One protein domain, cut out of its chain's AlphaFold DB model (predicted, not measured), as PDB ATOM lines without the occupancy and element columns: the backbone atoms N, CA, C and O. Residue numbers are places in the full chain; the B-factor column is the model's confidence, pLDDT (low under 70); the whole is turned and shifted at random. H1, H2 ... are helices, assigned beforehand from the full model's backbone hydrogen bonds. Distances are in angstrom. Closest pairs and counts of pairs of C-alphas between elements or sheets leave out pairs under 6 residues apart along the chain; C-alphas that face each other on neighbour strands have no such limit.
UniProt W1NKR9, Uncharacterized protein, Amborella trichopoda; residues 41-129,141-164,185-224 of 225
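AT A GLANCE: This is residues 41 to 129, 141 to 164 and 185 to 224 of the 225 residues of an uncharacterized protein of Amborella trichopoda (UniProt W1NKR9). Two separate parts make the model: a loose cluster of five helices, H1 to H5, and beside it a pair of long helices, H6 and H7, side by side and running opposite ways. In the cluster H1 and H5 lie side by side, H2 folds back on H1 as a hairpin, and the long H3 crosses H5 at about a right angle with the short H4 by its end; residues 185 to 196 of H7 stick out. The printed part has 153 residues with seven named helices, H1 to H7 in order along the chain, and no named strand; the class is all helix. The whole is loose, with a radius of gyration of the C-alphas of 18.7 A and spans of 52 by 50 by 33 A.

IN THESE COORDINATES: H1, residues 41 to 55, begins at C-alpha 41 (-46.484, 8.572, -34.339) and is 21.0 A long from first to last C-alpha. H2 is residues 64 to 72, 12.2 A. H3, residues 81 to 104, is 35.0 A long and ends at C-alpha 104 (-64.021, 31.530, -39.926). H4 is residues 106 to 109, 6.0 A, and H5 is residues 114 to 127, 19.8 A. H6, residues 141 to 164, is 34.4 A long. H7, residues 185 to 222, is 55.4 A long and ends at C-alpha 222 (-42.297, 50.820, -49.005).

HOW THE PARTS SIT: H1 and H2 form a helical hairpin and touch at a steep tilt of 40 degrees, opposite ways; their closest C-alphas, of Phe 46 and Val 71, are 6.8 A apart. H1 touches H5 at a shallow tilt of 20 degrees, the same way, with the C-alphas of Ile 44 and Leu 119 closest at 6.4 A. H1 and H3 are near each other. H2 and H3 are close but not clearly touching, with the C-alphas of Tyr 68 and Lys 81 closest at 6.5 A. H3 touches H5, about perpendicular at 85 degrees, with residues 91 to 98 alone; the closest C-alphas, of Phe 95 and Phe 120, are 6.4 A apart. H3 and H4 touch only at the corner, and only just, with 3 pairs of C-alphas within 8 A; Ile 102 and Ala 108 have the closest, at 5.5 A. H6 touches H7 at a shallow tilt of 28 degrees, opposite ways, with the C-alphas of Gly 152 and Phe 204 closest at 6.7 A. H5 and H6 are apart, but only just, at 8.4 A; H3 is apart from H6 and from H7. In H1, H2, H5, H6 and H7 every O i to N i+4 pair is within hydrogen-bond range, in H3 19 of 20 are, and H4 is too short for such a pair.

THE WHOLE: The two farthest C-alphas, of Ala 185 and Leu 224, are 59.0 A apart. Residues 130 to 140 and 165 to 184 are not printed; the gaps are 11.2 A from C-alpha 129 to C-alpha 141 and 18.6 A from C-alpha 164 to C-alpha 185. Of the links that are printed whole, none is long. The mean pLDDT of the printed part is 73.2, and 64 residues are under 70, among them residues 141 to 164 and 185 to 202.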
ATOM      1  N   GLN A  41     -47.778   8.239 -34.917       89.44
ATOM      2  CA  GLN A  41     -46.484   8.572 -34.339       89.44
ATOM      3  C   GLN A  41     -45.488   9.096 -35.386       89.44
ATOM      4  O   GLN A  41     -44.800  10.086 -35.129       89.44
ATOM      5  N   ASP A  42     -45.431   8.490 -36.572       92.44
ATOM      6  CA  ASP A  42     -44.538   8.925 -37.650       92.44
ATOM      7  C   ASP A  42     -44.972  10.259 -38.253       92.44
ATOM      8  O   ASP A  42     -44.119  11.065 -38.616       92.44
ATOM      9  N   GLU A  43     -46.272  10.563 -38.285       93.00
ATOM     10  CA  GLU A  43     -46.740  11.901 -38.674       93.00
ATOM     11  C   GLU A  43     -46.206  12.986 -37.731       93.00
ATOM     12  O   GLU A  43     -45.778  14.052 -38.184       93.00
ATOM     13  N   ILE A  44     -46.208  12.710 -36.422       92.06
ATOM     14  CA  ILE A  44     -45.668  13.627 -35.414       92.06
ATOM     15  C   ILE A  44     -44.155  13.756 -35.575       92.06
ATOM     16  O   ILE A  44     -43.656  14.879 -35.667       92.06
ATOM     17  N   ARG A  45     -43.430  12.633 -35.657       93.19
ATOM     18  CA  ARG A  45     -41.967  12.637 -35.831       93.19
ATOM     19  C   ARG A  45     -41.548  13.372 -37.095       93.19
ATOM     20  O   ARG A  45     -40.598  14.146 -37.053       93.19
ATOM     21  N   PHE A  46     -42.267  13.178 -38.199       92.31
ATOM     22  CA  PHE A  46     -41.990  13.849 -39.465       92.31
ATOM     23  C   PHE A  46     -42.024  15.377 -39.314       92.31
ATOM     24  O   PHE A  46     -41.075  16.056 -39.707       92.31
ATOM     25  N   LEU A  47     -43.072  15.926 -38.685       91.12
ATOM     26  CA  LEU A  47     -43.169  17.370 -38.432       91.12
ATOM     27  C   LEU A  47     -42.147  17.867 -37.402       91.12
ATOM     28  O   LEU A  47     -41.608  18.961 -37.561       91.12
ATOM     29  N   GLN A  48     -41.853  17.079 -36.367       91.00
ATOM     30  CA  GLN A  48     -40.817  17.416 -35.387       91.00
ATOM     31  C   GLN A  48     -39.427  17.488 -36.023       91.00
ATOM     32  O   GLN A  48     -38.664  18.408 -35.734       91.00
ATOM     33  N   LEU A  49     -39.096  16.538 -36.899       90.56
ATOM     34  CA  LEU A  49     -37.834  16.531 -37.631       90.56
ATOM     35  C   LEU A  49     -37.752  17.713 -38.579       90.56
ATOM     36  O   LEU A  49     -36.707  18.352 -38.631       90.56
ATOM     37  N   LEU A  50     -38.845  18.042 -39.267       88.38
ATOM     38  CA  LEU A  50     -38.893  19.217 -40.126       88.38
ATOM     39  C   LEU A  50     -38.613  20.497 -39.326       88.38
ATOM     40  O   LEU A  50     -37.715  21.247 -39.694       88.38
ATOM     41  N   LEU A  51     -39.284  20.680 -38.182       87.81
ATOM     42  CA  LEU A  51     -39.031  21.788 -37.251       87.81
ATOM     43  C   LEU A  51     -37.569  21.845 -36.806       87.81
ATOM     44  O   LEU A  51     -36.933  22.890 -36.915       87.81
ATOM     45  N   ARG A  52     -37.022  20.721 -36.332       86.06
ATOM     46  CA  ARG A  52     -35.630  20.639 -35.873       86.06
ATOM     47  C   ARG A  52     -34.652  20.999 -36.987       86.06
ATOM     48  O   ARG A  52     -33.679  21.691 -36.727       86.06
ATOM     49  N   CYS A  53     -34.898  20.527 -38.205       82.38
ATOM     50  CA  CYS A  53     -34.042  20.799 -39.353       82.38
ATOM     51  C   CYS A  53     -34.070  22.285 -39.722       82.38
ATOM     52  O   CYS A  53     -33.008  22.878 -39.891       82.38
ATOM     53  N   THR A  54     -35.252  22.907 -39.745       78.38
ATOM     54  CA  THR A  54     -35.381  24.358 -39.943       78.38
ATOM     55  C   THR A  54     -34.657  25.145 -38.848       78.38
ATOM     56  O   THR A  54     -33.931  26.083 -39.155       78.38
ATOM     57  N   SER A  55     -34.771  24.743 -37.576       77.56
ATOM     58  CA  SER A  55     -34.049  25.388 -36.465       77.56
ATOM     59  C   SER A  55     -32.530  25.206 -36.526       77.56
ATOM     60  O   SER A  55     -31.799  26.005 -35.956       77.56
ATOM     61  N   GLN A  56     -32.047  24.165 -37.206       79.06
ATOM     62  CA  GLN A  56     -30.621  23.925 -37.446       79.06
ATOM     63  C   GLN A  56     -30.088  24.670 -38.680       79.06
ATOM     64  O   GLN A  56     -28.949  24.435 -39.074       79.06
ATOM     65  N   GLY A  57     -30.896  25.537 -39.299       74.62
ATOM     66  CA  GLY A  57     -30.488  26.327 -40.459       74.62
ATOM     67  C   GLY A  57     -30.610  25.601 -41.798       74.62
ATOM     68  O   GLY A  57     -30.031  26.061 -42.774       74.62
ATOM     69  N   MET A  58     -31.352  24.486 -41.891       75.38
ATOM     70  CA  MET A  58     -31.689  23.947 -43.214       75.38
ATOM     71  C   MET A  58     -32.659  24.873 -43.938       75.38
ATOM     72  O   MET A  58     -33.736  25.205 -43.427       75.38
ATOM     73  N   HIS A  59     -32.303  25.201 -45.174       69.06
ATOM     74  CA  HIS A  59     -33.093  26.019 -46.071       69.06
ATOM     75  C   HIS A  59     -33.779  25.134 -47.110       69.06
ATOM     76  O   HIS A  59     -33.157  24.497 -47.958       69.06
ATOM     77  N   PHE A  60     -35.105  25.113 -47.078       73.00
ATOM     78  CA  PHE A  60     -35.912  24.409 -48.071       73.00
ATOM     79  C   PHE A  60     -36.270  25.350 -49.232       73.00
ATOM     80  O   PHE A  60     -36.544  26.520 -48.976       73.00
ATOM     81  N   PRO A  61     -36.296  24.874 -50.495       70.69
ATOM     82  CA  PRO A  61     -36.178  23.480 -50.940       70.69
ATOM     83  C   PRO A  61     -34.741  22.971 -51.153       70.69
ATOM     84  O   PRO A  61     -34.574  21.781 -51.412       70.69
ATOM     85  N   ARG A  62     -33.718  23.830 -51.032       61.53
ATOM     86  CA  ARG A  62     -32.302  23.497 -51.288       61.53
ATOM     87  C   ARG A  62     -31.847  22.234 -50.542       61.53
ATOM     88  O   ARG A  62     -31.328  21.312 -51.164       61.53
ATOM     89  N   ASP A  63     -32.148  22.143 -49.251       71.56
ATOM     90  CA  ASP A  63     -31.707  21.044 -48.380       71.56
ATOM     91  C   ASP A  63     -32.729  19.899 -48.272       71.56
ATOM     92  O   ASP A  63     -32.625  19.014 -47.416       71.56
ATOM     93  N   MET A  64     -33.736  19.873 -49.152       79.31
ATOM     94  CA  MET A  64     -34.782  18.847 -49.133       79.31
ATOM     95  C   MET A  64     -34.242  17.410 -49.292       79.31
ATOM     96  O   MET A  64     -34.703  16.526 -48.564       79.31
ATOM     97  N   PRO A  65     -33.254  17.127 -50.169       80.00
ATOM     98  CA  PRO A  65     -32.685  15.783 -50.281       80.00
ATOM     99  C   PRO A  65     -32.012  15.300 -48.987       80.00
ATOM    100  O   PRO A  65     -32.175  14.136 -48.614       80.00
ATOM    101  N   LEU A  66     -31.306  16.197 -48.286       84.88
ATOM    102  CA  LEU A  66     -30.637  15.909 -47.012       84.88
ATOM    103  C   LEU A  66     -31.656  15.652 -45.900       84.88
ATOM    104  O   LEU A  66     -31.512  14.708 -45.120       84.88
ATOM    105  N   PHE A  67     -32.732  16.440 -45.869       84.94
ATOM    106  CA  PHE A  67     -33.850  16.205 -44.963       84.94
ATOM    107  C   PHE A  67     -34.497  14.836 -45.193       84.94
ATOM    108  O   PHE A  67     -34.697  14.096 -44.229       84.94
ATOM    109  N   TYR A  68     -34.782  14.458 -46.446       85.19
ATOM    110  CA  TYR A  68     -35.376  13.150 -46.738       85.19
ATOM    111  C   TYR A  68     -34.469  11.988 -46.352       85.19
ATOM    112  O   TYR A  68     -34.964  10.980 -45.856       85.19
ATOM    113  N   HIS A  69     -33.155  12.136 -46.520       87.69
ATOM    114  CA  HIS A  69     -32.209  11.144 -46.026       87.69
ATOM    115  C   HIS A  69     -32.257  11.043 -44.497       87.69
ATOM    116  O   HIS A  69     -32.318   9.953 -43.945       87.69
ATOM    117  N   ARG A  70     -32.296  12.162 -43.770       87.56
ATOM    118  CA  ARG A  70     -32.354  12.129 -42.300       87.56
ATOM    119  C   ARG A  70     -33.664  11.542 -41.773       87.56
ATOM    120  O   ARG A  70     -33.660  10.740 -40.837       87.56
ATOM    121  N   VAL A  71     -34.788  11.953 -42.357       88.69
ATOM    122  CA  VAL A  71     -36.117  11.544 -41.897       88.69
ATOM    123  C   VAL A  71     -36.354  10.058 -42.157       88.69
ATOM    124  O   VAL A  71     -36.922   9.395 -41.298       88.69
ATOM    125  N   SER A  72     -35.852   9.502 -43.268       87.00
ATOM    126  CA  SER A  72     -36.031   8.078 -43.579       87.00
ATOM    127  C   SER A  72     -35.401   7.152 -42.537       87.00
ATOM    128  O   SER A  72     -35.928   6.071 -42.312       87.00
ATOM    129  N   HIS A  73     -34.319   7.578 -41.879       86.12
ATOM    130  CA  HIS A  73     -33.648   6.813 -40.817       86.12
ATOM    131  C   HIS A  73     -34.261   7.022 -39.425       86.12
ATOM    132  O   HIS A  73     -33.907   6.321 -38.485       86.12
ATOM    133  N   SER A  74     -35.147   8.009 -39.270       88.12
ATOM    134  CA  SER A  74     -35.690   8.411 -37.965       88.12
ATOM    135  C   SER A  74     -37.147   7.977 -37.745       88.12
ATOM    136  O   SER A  74     -37.688   8.163 -36.651       88.12
ATOM    137  N   LEU A  75     -37.812   7.466 -38.783       88.94
ATOM    138  CA  LEU A  75     -39.200   7.001 -38.735       88.94
ATOM    139  C   LEU A  75     -39.253   5.501 -38.434       88.94
ATOM    140  O   LEU A  75     -38.318   4.768 -38.743       88.94
ATOM    141  N   THR A  76     -40.349   5.045 -37.821       86.62
ATOM    142  CA  THR A  76     -40.507   3.617 -37.490       86.62
ATOM    143  C   THR A  76     -40.709   2.747 -38.722       86.62
ATOM    144  O   THR A  76     -40.277   1.598 -38.740       86.62
ATOM    145  N   GLN A  77     -41.352   3.293 -39.750       85.12
ATOM    146  CA  GLN A  77     -41.526   2.640 -41.039       85.12
ATOM    147  C   GLN A  77     -40.595   3.262 -42.089       85.12
ATOM    148  O   GLN A  77     -40.321   4.464 -42.069       85.12
ATOM    149  N   SER A  78     -40.134   2.448 -43.040       85.56
ATOM    150  CA  SER A  78     -39.396   2.933 -44.202       85.56
ATOM    151  C   SER A  78     -40.344   3.611 -45.197       85.56
ATOM    152  O   SER A  78     -41.364   3.059 -45.614       85.56
ATOM    153  N   TYR A  79     -39.994   4.833 -45.592       84.44
ATOM    154  CA  TYR A  79     -40.757   5.632 -46.546       84.44
ATOM    155  C   TYR A  79     -39.869   6.051 -47.712       84.44
ATOM    156  O   TYR A  79     -38.750   6.531 -47.529       84.44
ATOM    157  N   THR A  80     -40.388   5.911 -48.927       84.31
ATOM    158  CA  THR A  80     -39.721   6.375 -50.146       84.31
ATOM    159  C   THR A  80     -39.793   7.901 -50.262       84.31
ATOM    160  O   THR A  80     -40.722   8.537 -49.758       84.31
ATOM    161  N   LYS A  81     -38.846   8.516 -50.983       78.50
ATOM    162  CA  LYS A  81     -38.839   9.974 -51.215       78.50
ATOM    163  C   LYS A  81     -40.176  10.512 -51.767       78.50
ATOM    164  O   LYS A  81     -40.639  11.515 -51.230       78.50
ATOM    165  N   PRO A  82     -40.849   9.860 -52.743       81.25
ATOM    166  CA  PRO A  82     -42.174  10.288 -53.202       81.25
ATOM    167  C   PRO A  82     -43.257  10.237 -52.116       81.25
ATOM    168  O   PRO A  82     -44.133  11.095 -52.075       81.25
ATOM    169  N   GLN A  83     -43.212   9.258 -51.207       83.19
ATOM    170  CA  GLN A  83     -44.161   9.181 -50.091       83.19
ATOM    171  C   GLN A  83     -43.921  10.298 -49.070       83.19
ATOM    172  O   GLN A  83     -44.881  10.888 -48.574       83.19
ATOM    173  N   LEU A  84     -42.653  10.609 -48.779       85.06
ATOM    174  CA  LEU A  84     -42.263  11.705 -47.889       85.06
ATOM    175  C   LEU A  84     -42.644  13.072 -48.475       85.06
ATOM    176  O   LEU A  84     -43.200  13.916 -47.765       85.06
ATOM    177  N   SER A  85     -42.392  13.287 -49.768       81.19
ATOM    178  CA  SER A  85     -42.756  14.529 -50.455       81.19
ATOM    179  C   SER A  85     -44.273  14.704 -50.537       81.19
ATOM    180  O   SER A  85     -44.798  15.761 -50.181       81.19
ATOM    181  N   GLU A  86     -45.002  13.646 -50.894       81.12
ATOM    182  CA  GLU A  86     -46.463  13.653 -50.918       81.12
ATOM    183  C   GLU A  86     -47.046  13.880 -49.517       81.12
ATOM    184  O   GLU A  86     -48.040  14.600 -49.365       81.12
ATOM    185  N   LYS A  87     -46.419  13.326 -48.472       89.38
ATOM    186  CA  LYS A  87     -46.826  13.579 -47.089       89.38
ATOM    187  C   LYS A  87     -46.646  15.038 -46.705       89.38
ATOM    188  O   LYS A  87     -47.591  15.630 -46.180       89.38
ATOM    189  N   LEU A  88     -45.479  15.616 -46.984       86.69
ATOM    190  CA  LEU A  88     -45.199  17.028 -46.726       86.69
ATOM    191  C   LEU A  88     -46.235  17.923 -47.411       86.69
ATOM    192  O   LEU A  88     -46.852  18.772 -46.766       86.69
ATOM    193  N   ARG A  89     -46.497  17.667 -48.695       84.69
ATOM    194  CA  ARG A  89     -47.498  18.395 -49.479       84.69
ATOM    195  C   ARG A  89     -48.899  18.278 -48.867       84.69
ATOM    196  O   ARG A  89     -49.590  19.283 -48.688       84.69
ATOM    197  N   ARG A  90     -49.324  17.066 -48.482       85.69
ATOM    198  CA  ARG A  90     -50.625  16.835 -47.823       85.69
ATOM    199  C   ARG A  90     -50.729  17.524 -46.467       85.69
ATOM    200  O   ARG A  90     -51.801  18.038 -46.157       85.69
ATOM    201  N   LEU A  91     -49.654  17.560 -45.680       86.62
ATOM    202  CA  LEU A  91     -49.627  18.255 -44.391       86.62
ATOM    203  C   LEU A  91     -49.756  19.773 -44.571       86.62
ATOM    204  O   LEU A  91     -50.627  20.363 -43.933       86.62
ATOM    205  N   LYS A  92     -49.008  20.381 -45.505       81.69
ATOM    206  CA  LYS A  92     -49.160  21.807 -45.866       81.69
ATOM    207  C   LYS A  92     -50.594  22.125 -46.297       81.69
ATOM    208  O   LYS A  92     -51.210  23.077 -45.820       81.69
ATOM    209  N   LYS A  93     -51.171  21.296 -47.175       81.81
ATOM    210  CA  LYS A  93     -52.560  21.446 -47.639       81.81
ATOM    211  C   LYS A  93     -53.574  21.304 -46.501       81.81
ATOM    212  O   LYS A  93     -54.508  22.103 -46.430       81.81
ATOM    213  N   LYS A  94     -53.395  20.319 -45.612       85.81
ATOM    214  CA  LYS A  94     -54.253  20.128 -44.431       85.81
ATOM    215  C   LYS A  94     -54.189  21.354 -43.525       85.81
ATOM    216  O   LYS A  94     -55.235  21.893 -43.194       85.81
ATOM    217  N   PHE A  95     -52.989  21.835 -43.207       86.62
ATOM    218  CA  PHE A  95     -52.795  23.013 -42.369       86.62
ATOM    219  C   PHE A  95     -53.504  24.255 -42.921       86.62
ATOM    220  O   PHE A  95     -54.214  24.911 -42.165       86.62
ATOM    221  N   ARG A  96     -53.385  24.546 -44.223       82.56
ATOM    222  CA  ARG A  96     -54.085  25.681 -44.853       82.56
ATOM    223  C   ARG A  96     -55.600  25.566 -44.713       82.56
ATOM    224  O   ARG A  96     -56.224  26.446 -44.138       82.56
ATOM    225  N   ARG A  97     -56.181  24.434 -45.135       81.75
ATOM    226  CA  ARG A  97     -57.632  24.179 -45.012       81.75
ATOM    227  C   ARG A  97     -58.119  24.330 -43.578       81.75
ATOM    228  O   ARG A  97     -59.178  24.897 -43.332       81.75
ATOM    229  N   THR A  98     -57.346  23.798 -42.641       83.50
ATOM    230  CA  THR A  98     -57.657  23.871 -41.224       83.50
ATOM    231  C   THR A  98     -57.550  25.303 -40.699       83.50
ATOM    232  O   THR A  98     -58.460  25.741 -40.007       83.50
ATOM    233  N   SER A  99     -56.518  26.055 -41.080       84.75
ATOM    234  CA  SER A  99     -56.341  27.462 -40.695       84.75
ATOM    235  C   SER A  99     -57.460  28.345 -41.246       84.75
ATOM    236  O   SER A  99     -58.061  29.091 -40.483       84.75
ATOM    237  N   SER A 100     -57.833  28.190 -42.522       80.00
ATOM    238  CA  SER A 100     -58.966  28.910 -43.126       80.00
ATOM    239  C   SER A 100     -60.312  28.538 -42.499       80.00
ATOM    240  O   SER A 100     -61.251  29.331 -42.510       80.00
ATOM    241  N   ARG A 101     -60.450  27.312 -41.981       83.50
ATOM    242  CA  ARG A 101     -61.646  26.902 -41.236       83.50
ATOM    243  C   ARG A 101     -61.675  27.547 -39.853       83.50
ATOM    244  O   ARG A 101     -62.707  28.087 -39.496       83.50
ATOM    245  N   ILE A 102     -60.553  27.541 -39.132       84.38
ATOM    246  CA  ILE A 102     -60.442  28.157 -37.802       84.38
ATOM    247  C   ILE A 102     -60.647  29.672 -37.867       84.38
ATOM    248  O   ILE A 102     -61.346  30.218 -37.029       84.38
ATOM    249  N   ALA A 103     -60.096  30.343 -38.882       78.94
ATOM    250  CA  ALA A 103     -60.263  31.787 -39.056       78.94
ATOM    251  C   ALA A 103     -61.734  32.205 -39.240       78.94
ATOM    252  O   ALA A 103     -62.102  33.316 -38.878       78.94
ATOM    253  N   ARG A 104     -62.570  31.318 -39.796       80.25
ATOM    254  CA  ARG A 104     -64.021  31.530 -39.926       80.25
ATOM    255  C   ARG A 104     -64.787  31.087 -38.685       80.25
ATOM    256  O   ARG A 104     -65.775  31.712 -38.328       80.25
ATOM    257  N   ASP A 105     -64.349  29.992 -38.075       85.81
ATOM    258  CA  ASP A 105     -64.997  29.370 -36.929       85.81
ATOM    259  C   ASP A 105     -63.952  28.841 -35.937       85.81
ATOM    260  O   ASP A 105     -63.361  27.772 -36.119       85.81
ATOM    261  N   ASN A 106     -63.761  29.574 -34.840       81.25
ATOM    262  CA  ASN A 106     -62.842  29.184 -33.773       81.25
ATOM    263  C   ASN A 106     -63.264  27.879 -33.065       81.25
ATOM    264  O   ASN A 106     -62.398  27.163 -32.544       81.25
ATOM    265  N   ALA A 107     -64.550  27.500 -33.095       84.06
ATOM    266  CA  ALA A 107     -65.014  26.228 -32.534       84.06
ATOM    267  C   ALA A 107     -64.479  25.018 -33.322       84.06
ATOM    268  O   ALA A 107     -64.360  23.913 -32.779       84.06
ATOM    269  N   ALA A 108     -64.023  25.223 -34.564       78.94
ATOM    270  CA  ALA A 108     -63.392  24.188 -35.372       78.94
ATOM    271  C   ALA A 108     -62.106  23.610 -34.749       78.94
ATOM    272  O   ALA A 108     -61.692  22.514 -35.143       78.94
ATOM    273  N   VAL A 109     -61.471  24.314 -33.799       80.69
ATOM    274  CA  VAL A 109     -60.349  23.791 -32.998       80.69
ATOM    275  C   VAL A 109     -60.836  22.757 -31.985       80.69
ATOM    276  O   VAL A 109     -60.197  21.719 -31.812       80.69
ATOM    277  N   ALA A 110     -61.971  23.010 -31.327       83.38
ATOM    278  CA  ALA A 110     -62.536  22.116 -30.320       83.38
ATOM    279  C   ALA A 110     -62.948  20.766 -30.923       83.38
ATOM    280  O   ALA A 110     -62.691  19.735 -30.305       83.38
ATOM    281  N   ALA A 111     -63.453  20.769 -32.161       85.00
ATOM    282  CA  ALA A 111     -63.863  19.574 -32.900       85.00
ATOM    283  C   ALA A 111     -62.705  18.657 -33.362       85.00
ATOM    284  O   ALA A 111     -62.953  17.571 -33.884       85.00
ATOM    285  N   MET A 112     -61.438  19.069 -33.223       88.69
ATOM    286  CA  MET A 112     -60.296  18.247 -33.643       88.69
ATOM    287  C   MET A 112     -59.957  17.157 -32.637       88.69
ATOM    288  O   MET A 112     -59.898  17.402 -31.426       88.69
ATOM    289  N   THR A 113     -59.564  15.996 -33.165       92.00
ATOM    290  CA  THR A 113     -58.956  14.937 -32.354       92.00
ATOM    291  C   THR A 113     -57.666  15.433 -31.672       92.00
ATOM    292  O   THR A 113     -56.994  16.331 -32.198       92.00
ATOM    293  N   PRO A 114     -57.254  14.848 -30.529       91.69
ATOM    294  CA  PRO A 114     -56.020  15.244 -29.840       91.69
ATOM    295  C   PRO A 114     -54.778  15.182 -30.743       91.69
ATOM    296  O   PRO A 114     -53.929  16.074 -30.722       91.69
ATOM    297  N   HIS A 115     -54.709  14.159 -31.599       91.50
ATOM    298  CA  HIS A 115     -53.639  13.984 -32.580       91.50
ATOM    299  C   HIS A 115     -53.614  15.104 -33.623       91.50
ATOM    300  O   HIS A 115     -52.570  15.700 -33.890       91.50
ATOM    301  N   GLU A 116     -54.769  15.445 -34.189       90.81
ATOM    302  CA  GLU A 116     -54.869  16.516 -35.181       90.81
ATOM    303  C   GLU A 116     -54.540  17.878 -34.600       90.81
ATOM    304  O   GLU A 116     -53.856  18.661 -35.254       90.81
ATOM    305  N   ARG A 117     -54.960  18.136 -33.360       90.31
ATOM    306  CA  ARG A 117     -54.621  19.360 -32.635       90.31
ATOM    307  C   ARG A 117     -53.112  19.486 -32.436       90.31
ATOM    308  O   ARG A 117     -52.552  20.556 -32.667       90.31
ATOM    309  N   ARG A 118     -52.432  18.385 -32.094       91.81
ATOM    310  CA  ARG A 118     -50.967  18.341 -31.966       91.81
ATOM    311  C   ARG A 118     -50.267  18.590 -33.303       91.81
ATOM    312  O   ARG A 118     -49.359  19.419 -33.368       91.81
ATOM    313  N   LEU A 119     -50.693  17.913 -34.374       91.44
ATOM    314  CA  LEU A 119     -50.166  18.143 -35.725       91.44
ATOM    315  C   LEU A 119     -50.385  19.588 -36.172       91.44
ATOM    316  O   LEU A 119     -49.469  20.203 -36.717       91.44
ATOM    317  N   PHE A 120     -51.578  20.129 -35.927       90.06
ATOM    318  CA  PHE A 120     -51.924  21.501 -36.261       90.06
ATOM    319  C   PHE A 120     -51.052  22.495 -35.493       90.06
ATOM    320  O   PHE A 120     -50.506  23.394 -36.116       90.06
ATOM    321  N   GLY A 121     -50.822  22.294 -34.193       89.25
ATOM    322  CA  GLY A 121     -49.926  23.142 -33.398       89.25
ATOM    323  C   GLY A 121     -48.482  23.153 -33.915       89.25
ATOM    324  O   GLY A 121     -47.882  24.218 -34.056       89.25
ATOM    325  N   MET A 122     -47.924  21.991 -34.275       87.88
ATOM    326  CA  MET A 122     -46.583  21.920 -34.885       87.88
ATOM    327  C   MET A 122     -46.545  22.570 -36.271       87.88
ATOM    328  O   MET A 122     -45.603  23.286 -36.596       87.88
ATOM    329  N   SER A 123     -47.593  22.358 -37.067       88.06
ATOM    330  CA  SER A 123     -47.759  22.974 -38.386       88.06
ATOM    331  C   SER A 123     -47.890  24.497 -38.289       88.06
ATOM    332  O   SER A 123     -47.287  25.212 -39.081       88.06
ATOM    333  N   LYS A 124     -48.610  25.001 -37.277       86.00
ATOM    334  CA  LYS A 124     -48.745  26.430 -36.979       86.00
ATOM    335  C   LYS A 124     -47.368  27.046 -36.743       86.00
ATOM    336  O   LYS A 124     -47.052  28.055 -37.343       86.00
ATOM    337  N   ARG A 125     -46.499  26.385 -35.978       83.56
ATOM    338  CA  ARG A 125     -45.119  26.851 -35.742       83.56
ATOM    339  C   ARG A 125     -44.219  26.822 -36.983       83.56
ATOM    340  O   ARG A 125     -43.243  27.561 -37.030       83.56
ATOM    341  N   LEU A 126     -44.496  25.945 -37.949       80.25
ATOM    342  CA  LEU A 126     -43.736  25.858 -39.202       80.25
ATOM    343  C   LEU A 126     -44.181  26.897 -40.232       80.25
ATOM    344  O   LEU A 126     -43.356  27.386 -40.999       80.25
ATOM    345  N   TRP A 127     -45.486  27.167 -40.296       81.31
ATOM    346  CA  TRP A 127     -46.095  27.857 -41.437       81.31
ATOM    347  C   TRP A 127     -46.929  29.085 -41.066       81.31
ATOM    348  O   TRP A 127     -47.180  29.913 -41.934       81.31
ATOM    349  N   SER A 128     -47.351  29.242 -39.809       66.62
ATOM    350  CA  SER A 128     -47.842  30.535 -39.314       66.62
ATOM    351  C   SER A 128     -46.636  31.330 -38.863       66.62
ATOM    352  O   SER A 128     -45.828  30.827 -38.088       66.62
ATOM    353  N   GLY A 129     -46.514  32.566 -39.333       56.31
ATOM    354  CA  GLY A 129     -45.432  33.492 -38.985       56.31
ATOM    355  C   GLY A 129     -45.376  33.929 -37.520       56.31
ATOM    356  O   GLY A 129     -44.886  35.011 -37.254       56.31
ATOM    357  N   VAL A 141     -42.167  38.167 -47.127       50.16
ATOM    358  CA  VAL A 141     -41.891  38.098 -48.570       50.16
ATOM    359  C   VAL A 141     -41.730  36.651 -49.047       50.16
ATOM    360  O   VAL A 141     -42.425  36.215 -49.963       50.16
ATOM    361  N   TRP A 142     -40.905  35.849 -48.366       45.12
ATOM    362  CA  TRP A 142     -40.765  34.420 -48.675       45.12
ATOM    363  C   TRP A 142     -42.077  33.641 -48.524       45.12
ATOM    364  O   TRP A 142     -42.285  32.639 -49.210       45.12
ATOM    365  N   ARG A 143     -42.982  34.098 -47.650       55.34
ATOM    366  CA  ARG A 143     -44.305  33.495 -47.454       55.34
ATOM    367  C   ARG A 143     -45.225  33.764 -48.638       55.34
ATOM    368  O   ARG A 143     -45.807  32.810 -49.141       55.34
ATOM    369  N   ALA A 144     -45.304  35.009 -49.106       48.41
ATOM    370  CA  ALA A 144     -46.090  35.366 -50.286       48.41
ATOM    371  C   ALA A 144     -45.587  34.625 -51.538       48.41
ATOM    372  O   ALA A 144     -46.376  34.029 -52.271       48.41
ATOM    373  N   VAL A 145     -44.263  34.552 -51.717       50.03
ATOM    374  CA  VAL A 145     -43.638  33.795 -52.815       50.03
ATOM    375  C   VAL A 145     -43.966  32.298 -52.721       50.03
ATOM    376  O   VAL A 145     -44.330  31.683 -53.722       50.03
ATOM    377  N   ALA A 146     -43.898  31.697 -51.530       56.53
ATOM    378  CA  ALA A 146     -44.227  30.284 -51.335       56.53
ATOM    379  C   ALA A 146     -45.728  29.976 -51.488       56.53
ATOM    380  O   ALA A 146     -46.088  28.878 -51.917       56.53
ATOM    381  N   GLU A 147     -46.601  30.915 -51.123       56.88
ATOM    382  CA  GLU A 147     -48.052  30.793 -51.258       56.88
ATOM    383  C   GLU A 147     -48.479  30.862 -52.725       56.88
ATOM    384  O   GLU A 147     -49.139  29.935 -53.196       56.88
ATOM    385  N   ALA A 148     -47.996  31.865 -53.463       53.03
ATOM    386  CA  ALA A 148     -48.241  32.009 -54.896       53.03
ATOM    387  C   ALA A 148     -47.654  30.838 -55.708       53.03
ATOM    388  O   ALA A 148     -48.285  30.341 -56.641       53.03
ATOM    389  N   PHE A 149     -46.471  30.341 -55.324       51.44
ATOM    390  CA  PHE A 149     -45.865  29.161 -55.942       51.44
ATOM    391  C   PHE A 149     -46.736  27.911 -55.760       51.44
ATOM    392  O   PHE A 149     -46.980  27.166 -56.707       51.44
ATOM    393  N   GLU A 150     -47.239  27.670 -54.550       60.66
ATOM    394  CA  GLU A 150     -48.038  26.478 -54.252       60.66
ATOM    395  C   GLU A 150     -49.483  26.587 -54.782       60.66
ATOM    396  O   GLU A 150     -50.104  25.563 -55.067       60.66
ATOM    397  N   GLU A 151     -50.025  27.799 -54.925       57.38
ATOM    398  CA  GLU A 151     -51.261  28.059 -55.675       57.38
ATOM    399  C   GLU A 151     -51.072  27.740 -57.160       57.38
ATOM    400  O   GLU A 151     -51.856  26.974 -57.717       57.38
ATOM    401  N   GLY A 152     -49.970  28.203 -57.757       53.22
ATOM    402  CA  GLY A 152     -49.593  27.843 -59.123       53.22
ATOM    403  C   GLY A 152     -49.469  26.329 -59.319       53.22
ATOM    404  O   GLY A 152     -49.977  25.793 -60.299       53.22
ATOM    405  N   VAL A 153     -48.886  25.610 -58.353       59.69
ATOM    406  CA  VAL A 153     -48.777  24.137 -58.380       59.69
ATOM    407  C   VAL A 153     -50.133  23.434 -58.236       59.69
ATOM    408  O   VAL A 153     -50.356  22.391 -58.853       59.69
ATOM    409  N   GLU A 154     -51.057  23.941 -57.420       55.97
ATOM    410  CA  GLU A 154     -52.387  23.329 -57.295       55.97
ATOM    411  C   GLU A 154     -53.294  23.674 -58.483       55.97
ATOM    412  O   GLU A 154     -54.079  22.818 -58.886       55.97
ATOM    413  N   GLU A 155     -53.139  24.845 -59.102       56.81
ATOM    414  CA  GLU A 155     -53.781  25.195 -60.374       56.81
ATOM    415  C   GLU A 155     -53.255  24.321 -61.516       56.81
ATOM    416  O   GLU A 155     -54.046  23.749 -62.265       56.81
ATOM    417  N   ALA A 156     -51.936  24.104 -61.574       54.00
ATOM    418  CA  ALA A 156     -51.305  23.126 -62.457       54.00
ATOM    419  C   ALA A 156     -51.960  21.760 -62.309       54.00
ATOM    420  O   ALA A 156     -52.441  21.154 -63.262       54.00
ATOM    421  N   ARG A 157     -52.015  21.284 -61.064       55.84
ATOM    422  CA  ARG A 157     -52.553  19.976 -60.728       55.84
ATOM    423  C   ARG A 157     -54.041  19.881 -61.039       55.84
ATOM    424  O   ARG A 157     -54.467  18.823 -61.483       55.84
ATOM    425  N   ALA A 158     -54.821  20.930 -60.801       55.94
ATOM    426  CA  ALA A 158     -56.244  20.975 -61.119       55.94
ATOM    427  C   ALA A 158     -56.480  21.008 -62.636       55.94
ATOM    428  O   ALA A 158     -57.342  20.282 -63.119       55.94
ATOM    429  N   SER A 159     -55.670  21.758 -63.388       55.44
ATOM    430  CA  SER A 159     -55.680  21.806 -64.857       55.44
ATOM    431  C   SER A 159     -55.318  20.449 -65.470       55.44
ATOM    432  O   SER A 159     -56.034  19.947 -66.339       55.44
ATOM    433  N   ILE A 160     -54.272  19.802 -64.946       55.59
ATOM    434  CA  ILE A 160     -53.878  18.423 -65.262       55.59
ATOM    435  C   ILE A 160     -55.044  17.481 -64.925       55.59
ATOM    436  O   ILE A 160     -55.593  16.816 -65.796       55.59
ATOM    437  N   GLN A 161     -55.497  17.450 -63.673       52.06
ATOM    438  CA  GLN A 161     -56.531  16.522 -63.212       52.06
ATOM    439  C   GLN A 161     -57.870  16.696 -63.953       52.06
ATOM    440  O   GLN A 161     -58.540  15.703 -64.225       52.06
ATOM    441  N   SER A 162     -58.237  17.926 -64.323       51.84
ATOM    442  CA  SER A 162     -59.432  18.228 -65.119       51.84
ATOM    443  C   SER A 162     -59.313  17.726 -66.558       51.84
ATOM    444  O   SER A 162     -60.315  17.298 -67.124       51.84
ATOM    445  N   ARG A 163     -58.110  17.737 -67.150       51.09
ATOM    446  CA  ARG A 163     -57.855  17.172 -68.486       51.09
ATOM    447  C   ARG A 163     -57.719  15.645 -68.489       51.09
ATOM    448  O   ARG A 163     -58.005  15.029 -69.510       51.09
ATOM    449  N   TYR A 164     -57.343  15.024 -67.367       53.59
ATOM    450  CA  TYR A 164     -57.068  13.578 -67.283       53.59
ATOM    451  C   TYR A 164     -58.202  12.694 -66.758       53.59
ATOM    452  O   TYR A 164     -58.035  11.477 -66.728       53.59
ATOM    453  N   ALA A 185     -45.962   5.065 -81.537       52.31
ATOM    454  CA  ALA A 185     -47.036   5.808 -80.888       52.31
ATOM    455  C   ALA A 185     -46.926   5.924 -79.351       52.31
ATOM    456  O   ALA A 185     -47.278   6.965 -78.803       52.31
ATOM    457  N   ALA A 186     -46.449   4.902 -78.635       46.44
ATOM    458  CA  ALA A 186     -46.314   4.937 -77.175       46.44
ATOM    459  C   ALA A 186     -45.092   5.760 -76.736       46.44
ATOM    460  O   ALA A 186     -45.169   6.527 -75.771       46.44
ATOM    461  N   ALA A 187     -43.981   5.638 -77.467       50.75
ATOM    462  CA  ALA A 187     -42.793   6.463 -77.261       50.75
ATOM    463  C   ALA A 187     -43.063   7.927 -77.645       50.75
ATOM    464  O   ALA A 187     -42.718   8.839 -76.896       50.75
ATOM    465  N   GLU A 188     -43.768   8.146 -78.753       57.34
ATOM    466  CA  GLU A 188     -44.211   9.454 -79.232       57.34
ATOM    467  C   GLU A 188     -45.197  10.113 -78.260       57.34
ATOM    468  O   GLU A 188     -45.086  11.303 -77.962       57.34
ATOM    469  N   LEU A 189     -46.120   9.343 -77.676       55.69
ATOM    470  CA  LEU A 189     -47.003   9.829 -76.617       55.69
ATOM    471  C   LEU A 189     -46.202  10.266 -75.387       55.69
ATOM    472  O   LEU A 189     -46.456  11.341 -74.853       55.69
ATOM    473  N   GLN A 190     -45.217   9.474 -74.955       52.50
ATOM    474  CA  GLN A 190     -44.361   9.817 -73.817       52.50
ATOM    475  C   GLN A 190     -43.476  11.042 -74.103       52.50
ATOM    476  O   GLN A 190     -43.223  11.846 -73.203       52.50
ATOM    477  N   ARG A 191     -43.044  11.219 -75.356       52.88
ATOM    478  CA  ARG A 191     -42.308  12.398 -75.831       52.88
ATOM    479  C   ARG A 191     -43.181  13.649 -75.754       52.88
ATOM    480  O   ARG A 191     -42.820  14.590 -75.054       52.88
ATOM    481  N   ARG A 192     -44.372  13.614 -76.362       62.12
ATOM    482  CA  ARG A 192     -45.366  14.706 -76.319       62.12
ATOM    483  C   ARG A 192     -45.829  15.012 -74.896       62.12
ATOM    484  O   ARG A 192     -46.055  16.166 -74.541       62.12
ATOM    485  N   TRP A 193     -45.922  13.986 -74.055       53.28
ATOM    486  CA  TRP A 193     -46.185  14.127 -72.626       53.28
ATOM    487  C   TRP A 193     -45.068  14.876 -71.898       53.28
ATOM    488  O   TRP A 193     -45.328  15.756 -71.074       53.28
ATOM    489  N   GLY A 194     -43.816  14.537 -72.203       45.94
ATOM    490  CA  GLY A 194     -42.644  15.255 -71.718       45.94
ATOM    491  C   GLY A 194     -42.667  16.723 -72.140       45.94
ATOM    492  O   GLY A 194     -42.499  17.593 -71.289       45.94
ATOM    493  N   GLU A 195     -42.955  16.997 -73.413       56.34
ATOM    494  CA  GLU A 195     -43.072  18.355 -73.964       56.34
ATOM    495  C   GLU A 195     -44.164  19.168 -73.270       56.34
ATOM    496  O   GLU A 195     -43.922  20.303 -72.865       56.34
ATOM    497  N   GLN A 196     -45.341  18.577 -73.046       54.94
ATOM    498  CA  GLN A 196     -46.420  19.248 -72.325       54.94
ATOM    499  C   GLN A 196     -46.008  19.595 -70.890       54.94
ATOM    500  O   GLN A 196     -46.263  20.706 -70.430       54.94
ATOM    501  N   ARG A 197     -45.332  18.682 -70.182       57.12
ATOM    502  CA  ARG A 197     -44.829  18.965 -68.829       57.12
ATOM    503  C   ARG A 197     -43.787  20.078 -68.826       57.12
ATOM    504  O   ARG A 197     -43.773  20.867 -67.886       57.12
ATOM    505  N   VAL A 198     -42.923  20.144 -69.838       51.75
ATOM    506  CA  VAL A 198     -41.950  21.236 -69.989       51.75
ATOM    507  C   VAL A 198     -42.671  22.562 -70.223       51.75
ATOM    508  O   VAL A 198     -42.381  23.518 -69.511       51.75
ATOM    509  N   ALA A 199     -43.663  22.601 -71.114       67.12
ATOM    510  CA  ALA A 199     -44.464  23.798 -71.370       67.12
ATOM    511  C   ALA A 199     -45.231  24.264 -70.118       67.12
ATOM    512  O   ALA A 199     -45.272  25.451 -69.807       67.12
ATOM    513  N   GLU A 200     -45.793  23.332 -69.343       66.31
ATOM    514  CA  GLU A 200     -46.417  23.646 -68.055       66.31
ATOM    515  C   GLU A 200     -45.396  24.255 -67.081       66.31
ATOM    516  O   GLU A 200     -45.669  25.288 -66.471       66.31
ATOM    517  N   MET A 201     -44.196  23.670 -66.972       54.12
ATOM    518  CA  MET A 201     -43.121  24.227 -66.140       54.12
ATOM    519  C   MET A 201     -42.666  25.614 -66.605       54.12
ATOM    520  O   MET A 201     -42.358  26.466 -65.770       54.12
ATOM    521  N   GLU A 202     -42.648  25.861 -67.910       61.75
ATOM    522  CA  GLU A 202     -42.294  27.154 -68.489       61.75
ATOM    523  C   GLU A 202     -43.311  28.238 -68.118       61.75
ATOM    524  O   GLU A 202     -42.929  29.307 -67.638       61.75
ATOM    525  N   VAL A 203     -44.608  27.931 -68.212       77.62
ATOM    526  CA  VAL A 203     -45.680  28.831 -67.757       77.62
ATOM    527  C   VAL A 203     -45.560  29.123 -66.257       77.62
ATOM    528  O   VAL A 203     -45.706  30.275 -65.838       77.62
ATOM    529  N   PHE A 204     -45.231  28.124 -65.428       66.44
ATOM    530  CA  PHE A 204     -44.996  28.367 -63.996       66.44
ATOM    531  C   PHE A 204     -43.803  29.281 -63.747       66.44
ATOM    532  O   PHE A 204     -43.874  30.145 -62.874       66.44
ATOM    533  N   SER A 205     -42.730  29.116 -64.517       55.50
ATOM    534  CA  SER A 205     -41.551  29.975 -64.437       55.50
ATOM    535  C   SER A 205     -41.888  31.432 -64.767       55.50
ATOM    536  O   SER A 205     -41.537  32.344 -64.016       55.50
ATOM    537  N   GLN A 206     -42.648  31.654 -65.841       70.00
ATOM    538  CA  GLN A 206     -43.096  32.988 -66.245       70.00
ATOM    539  C   GLN A 206     -43.979  33.638 -65.175       70.00
ATOM    540  O   GLN A 206     -43.768  34.795 -64.811       70.00
ATOM    541  N   ARG A 207     -44.920  32.884 -64.597       70.31
ATOM    542  CA  ARG A 207     -45.756  33.389 -63.501       70.31
ATOM    543  C   ARG A 207     -44.936  33.727 -62.259       70.31
ATOM    544  O   ARG A 207     -45.186  34.753 -61.635       70.31
ATOM    545  N   LEU A 208     -43.947  32.900 -61.908       64.00
ATOM    546  CA  LEU A 208     -43.058  33.170 -60.777       64.00
ATOM    547  C   LEU A 208     -42.271  34.466 -60.988       64.00
ATOM    548  O   LEU A 208     -42.150  35.263 -60.061       64.00
ATOM    549  N   LYS A 209     -41.787  34.698 -62.212       66.94
ATOM    550  CA  LYS A 209     -41.089  35.932 -62.575       66.94
ATOM    551  C   LYS A 209     -41.966  37.167 -62.349       66.94
ATOM    552  O   LYS A 209     -41.530  38.090 -61.674       66.94
ATOM    553  N   LEU A 210     -43.215  37.139 -62.813       73.62
ATOM    554  CA  LEU A 210     -44.161  38.246 -62.623       73.62
ATOM    555  C   LEU A 210     -44.466  38.514 -61.142       73.62
ATOM    556  O   LEU A 210     -44.587  39.662 -60.724       73.62
ATOM    557  N   VAL A 211     -44.573  37.461 -60.328       69.81
ATOM    558  CA  VAL A 211     -44.769  37.608 -58.877       69.81
ATOM    559  C   VAL A 211     -43.555  38.268 -58.229       69.81
ATOM    560  O   VAL A 211     -43.721  39.162 -57.405       69.81
ATOM    561  N   LEU A 212     -42.341  37.859 -58.607       63.28
ATOM    562  CA  LEU A 212     -41.110  38.466 -58.096       63.28
ATOM    563  C   LEU A 212     -40.982  39.936 -58.513       63.28
ATOM    564  O   LEU A 212     -40.611  40.760 -57.684       63.28
ATOM    565  N   GLU A 213     -41.332  40.273 -59.754       69.81
ATOM    566  CA  GLU A 213     -41.353  41.657 -60.249       69.81
ATOM    567  C   GLU A 213     -42.367  42.521 -59.487       69.81
ATOM    568  O   GLU A 213     -42.047  43.635 -59.062       69.81
ATOM    569  N   ARG A 214     -43.570  41.992 -59.231       69.81
ATOM    570  CA  ARG A 214     -44.593  42.682 -58.437       69.81
ATOM    571  C   ARG A 214     -44.125  42.944 -57.006       69.81
ATOM    572  O   ARG A 214     -44.245  44.060 -56.518       69.81
ATOM    573  N   VAL A 215     -43.572  41.930 -56.346       63.81
ATOM    574  CA  VAL A 215     -43.095  42.052 -54.962       63.81
ATOM    575  C   VAL A 215     -41.887  42.985 -54.866       63.81
ATOM    576  O   VAL A 215     -41.797  43.767 -53.926       63.81
ATOM    577  N   GLY A 216     -40.977  42.948 -55.844       66.44
ATOM    578  CA  GLY A 216     -39.869  43.904 -55.924       66.44
ATOM    579  C   GLY A 216     -40.349  45.351 -56.068       66.44
ATOM    580  O   GLY A 216     -39.759  46.251 -55.479       66.44
ATOM    581  N   SER A 217     -41.456  45.565 -56.781       68.94
ATOM    582  CA  SER A 217     -42.076  46.888 -56.917       68.94
ATOM    583  C   SER A 217     -42.696  47.368 -55.597       68.94
ATOM    584  O   SER A 217     -42.460  48.502 -55.196       68.94
ATOM    585  N   GLU A 218     -43.404  46.492 -54.873       66.38
ATOM    586  CA  GLU A 218     -43.991  46.811 -53.557       66.38
ATOM    587  C   GLU A 218     -42.919  47.150 -52.497       66.38
ATOM    588  O   GLU A 218     -43.154  47.985 -51.626       66.38
ATOM    589  N   LEU A 219     -41.727  46.542 -52.575       63.34
ATOM    590  CA  LEU A 219     -40.609  46.856 -51.675       63.34
ATOM    591  C   LEU A 219     -39.986  48.225 -51.961       63.34
ATOM    592  O   LEU A 219     -39.716  48.964 -51.019       63.34
ATOM    593  N   ASN A 220     -39.803  48.581 -53.236       60.78
ATOM    594  CA  ASN A 220     -39.277  49.894 -53.607       60.78
ATOM    595  C   ASN A 220     -40.221  51.034 -53.195       60.78
ATOM    596  O   ASN A 220     -39.749  52.112 -52.847       60.78
ATOM    597  N   GLU A 221     -41.539  50.814 -53.210       60.25
ATOM    598  CA  GLU A 221     -42.505  51.811 -52.725       60.25
ATOM    599  C   GLU A 221     -42.517  51.929 -51.194       60.25
ATOM    600  O   GLU A 221     -42.645  53.031 -50.666       60.25
ATOM    601  N   ALA A 222     -42.340  50.820 -50.469       57.47
ATOM    602  CA  ALA A 222     -42.297  50.820 -49.005       57.47
ATOM    603  C   ALA A 222     -41.019  51.453 -48.422       57.47
ATOM    604  O   ALA A 222     -41.015  51.840 -47.258       57.47
ATOM    605  N   GLU A 223     -39.943  51.550 -49.207       56.47
ATOM    606  CA  GLU A 223     -38.678  52.194 -48.819       56.47
ATOM    607  C   GLU A 223     -38.672  53.715 -49.104       56.47
ATOM    608  O   GLU A 223     -37.730  54.418 -48.744       56.47
ATOM    609  N   LEU A 224     -39.739  54.227 -49.736       54.38
ATOM    610  CA  LEU A 224     -39.921  55.624 -50.152       54.38
ATOM    611  C   LEU A 224     -40.907  56.420 -49.267       54.38
ATOM    612  O   LEU A 224     -41.189  57.581 -49.571       54.38
TER     613      LEU A 224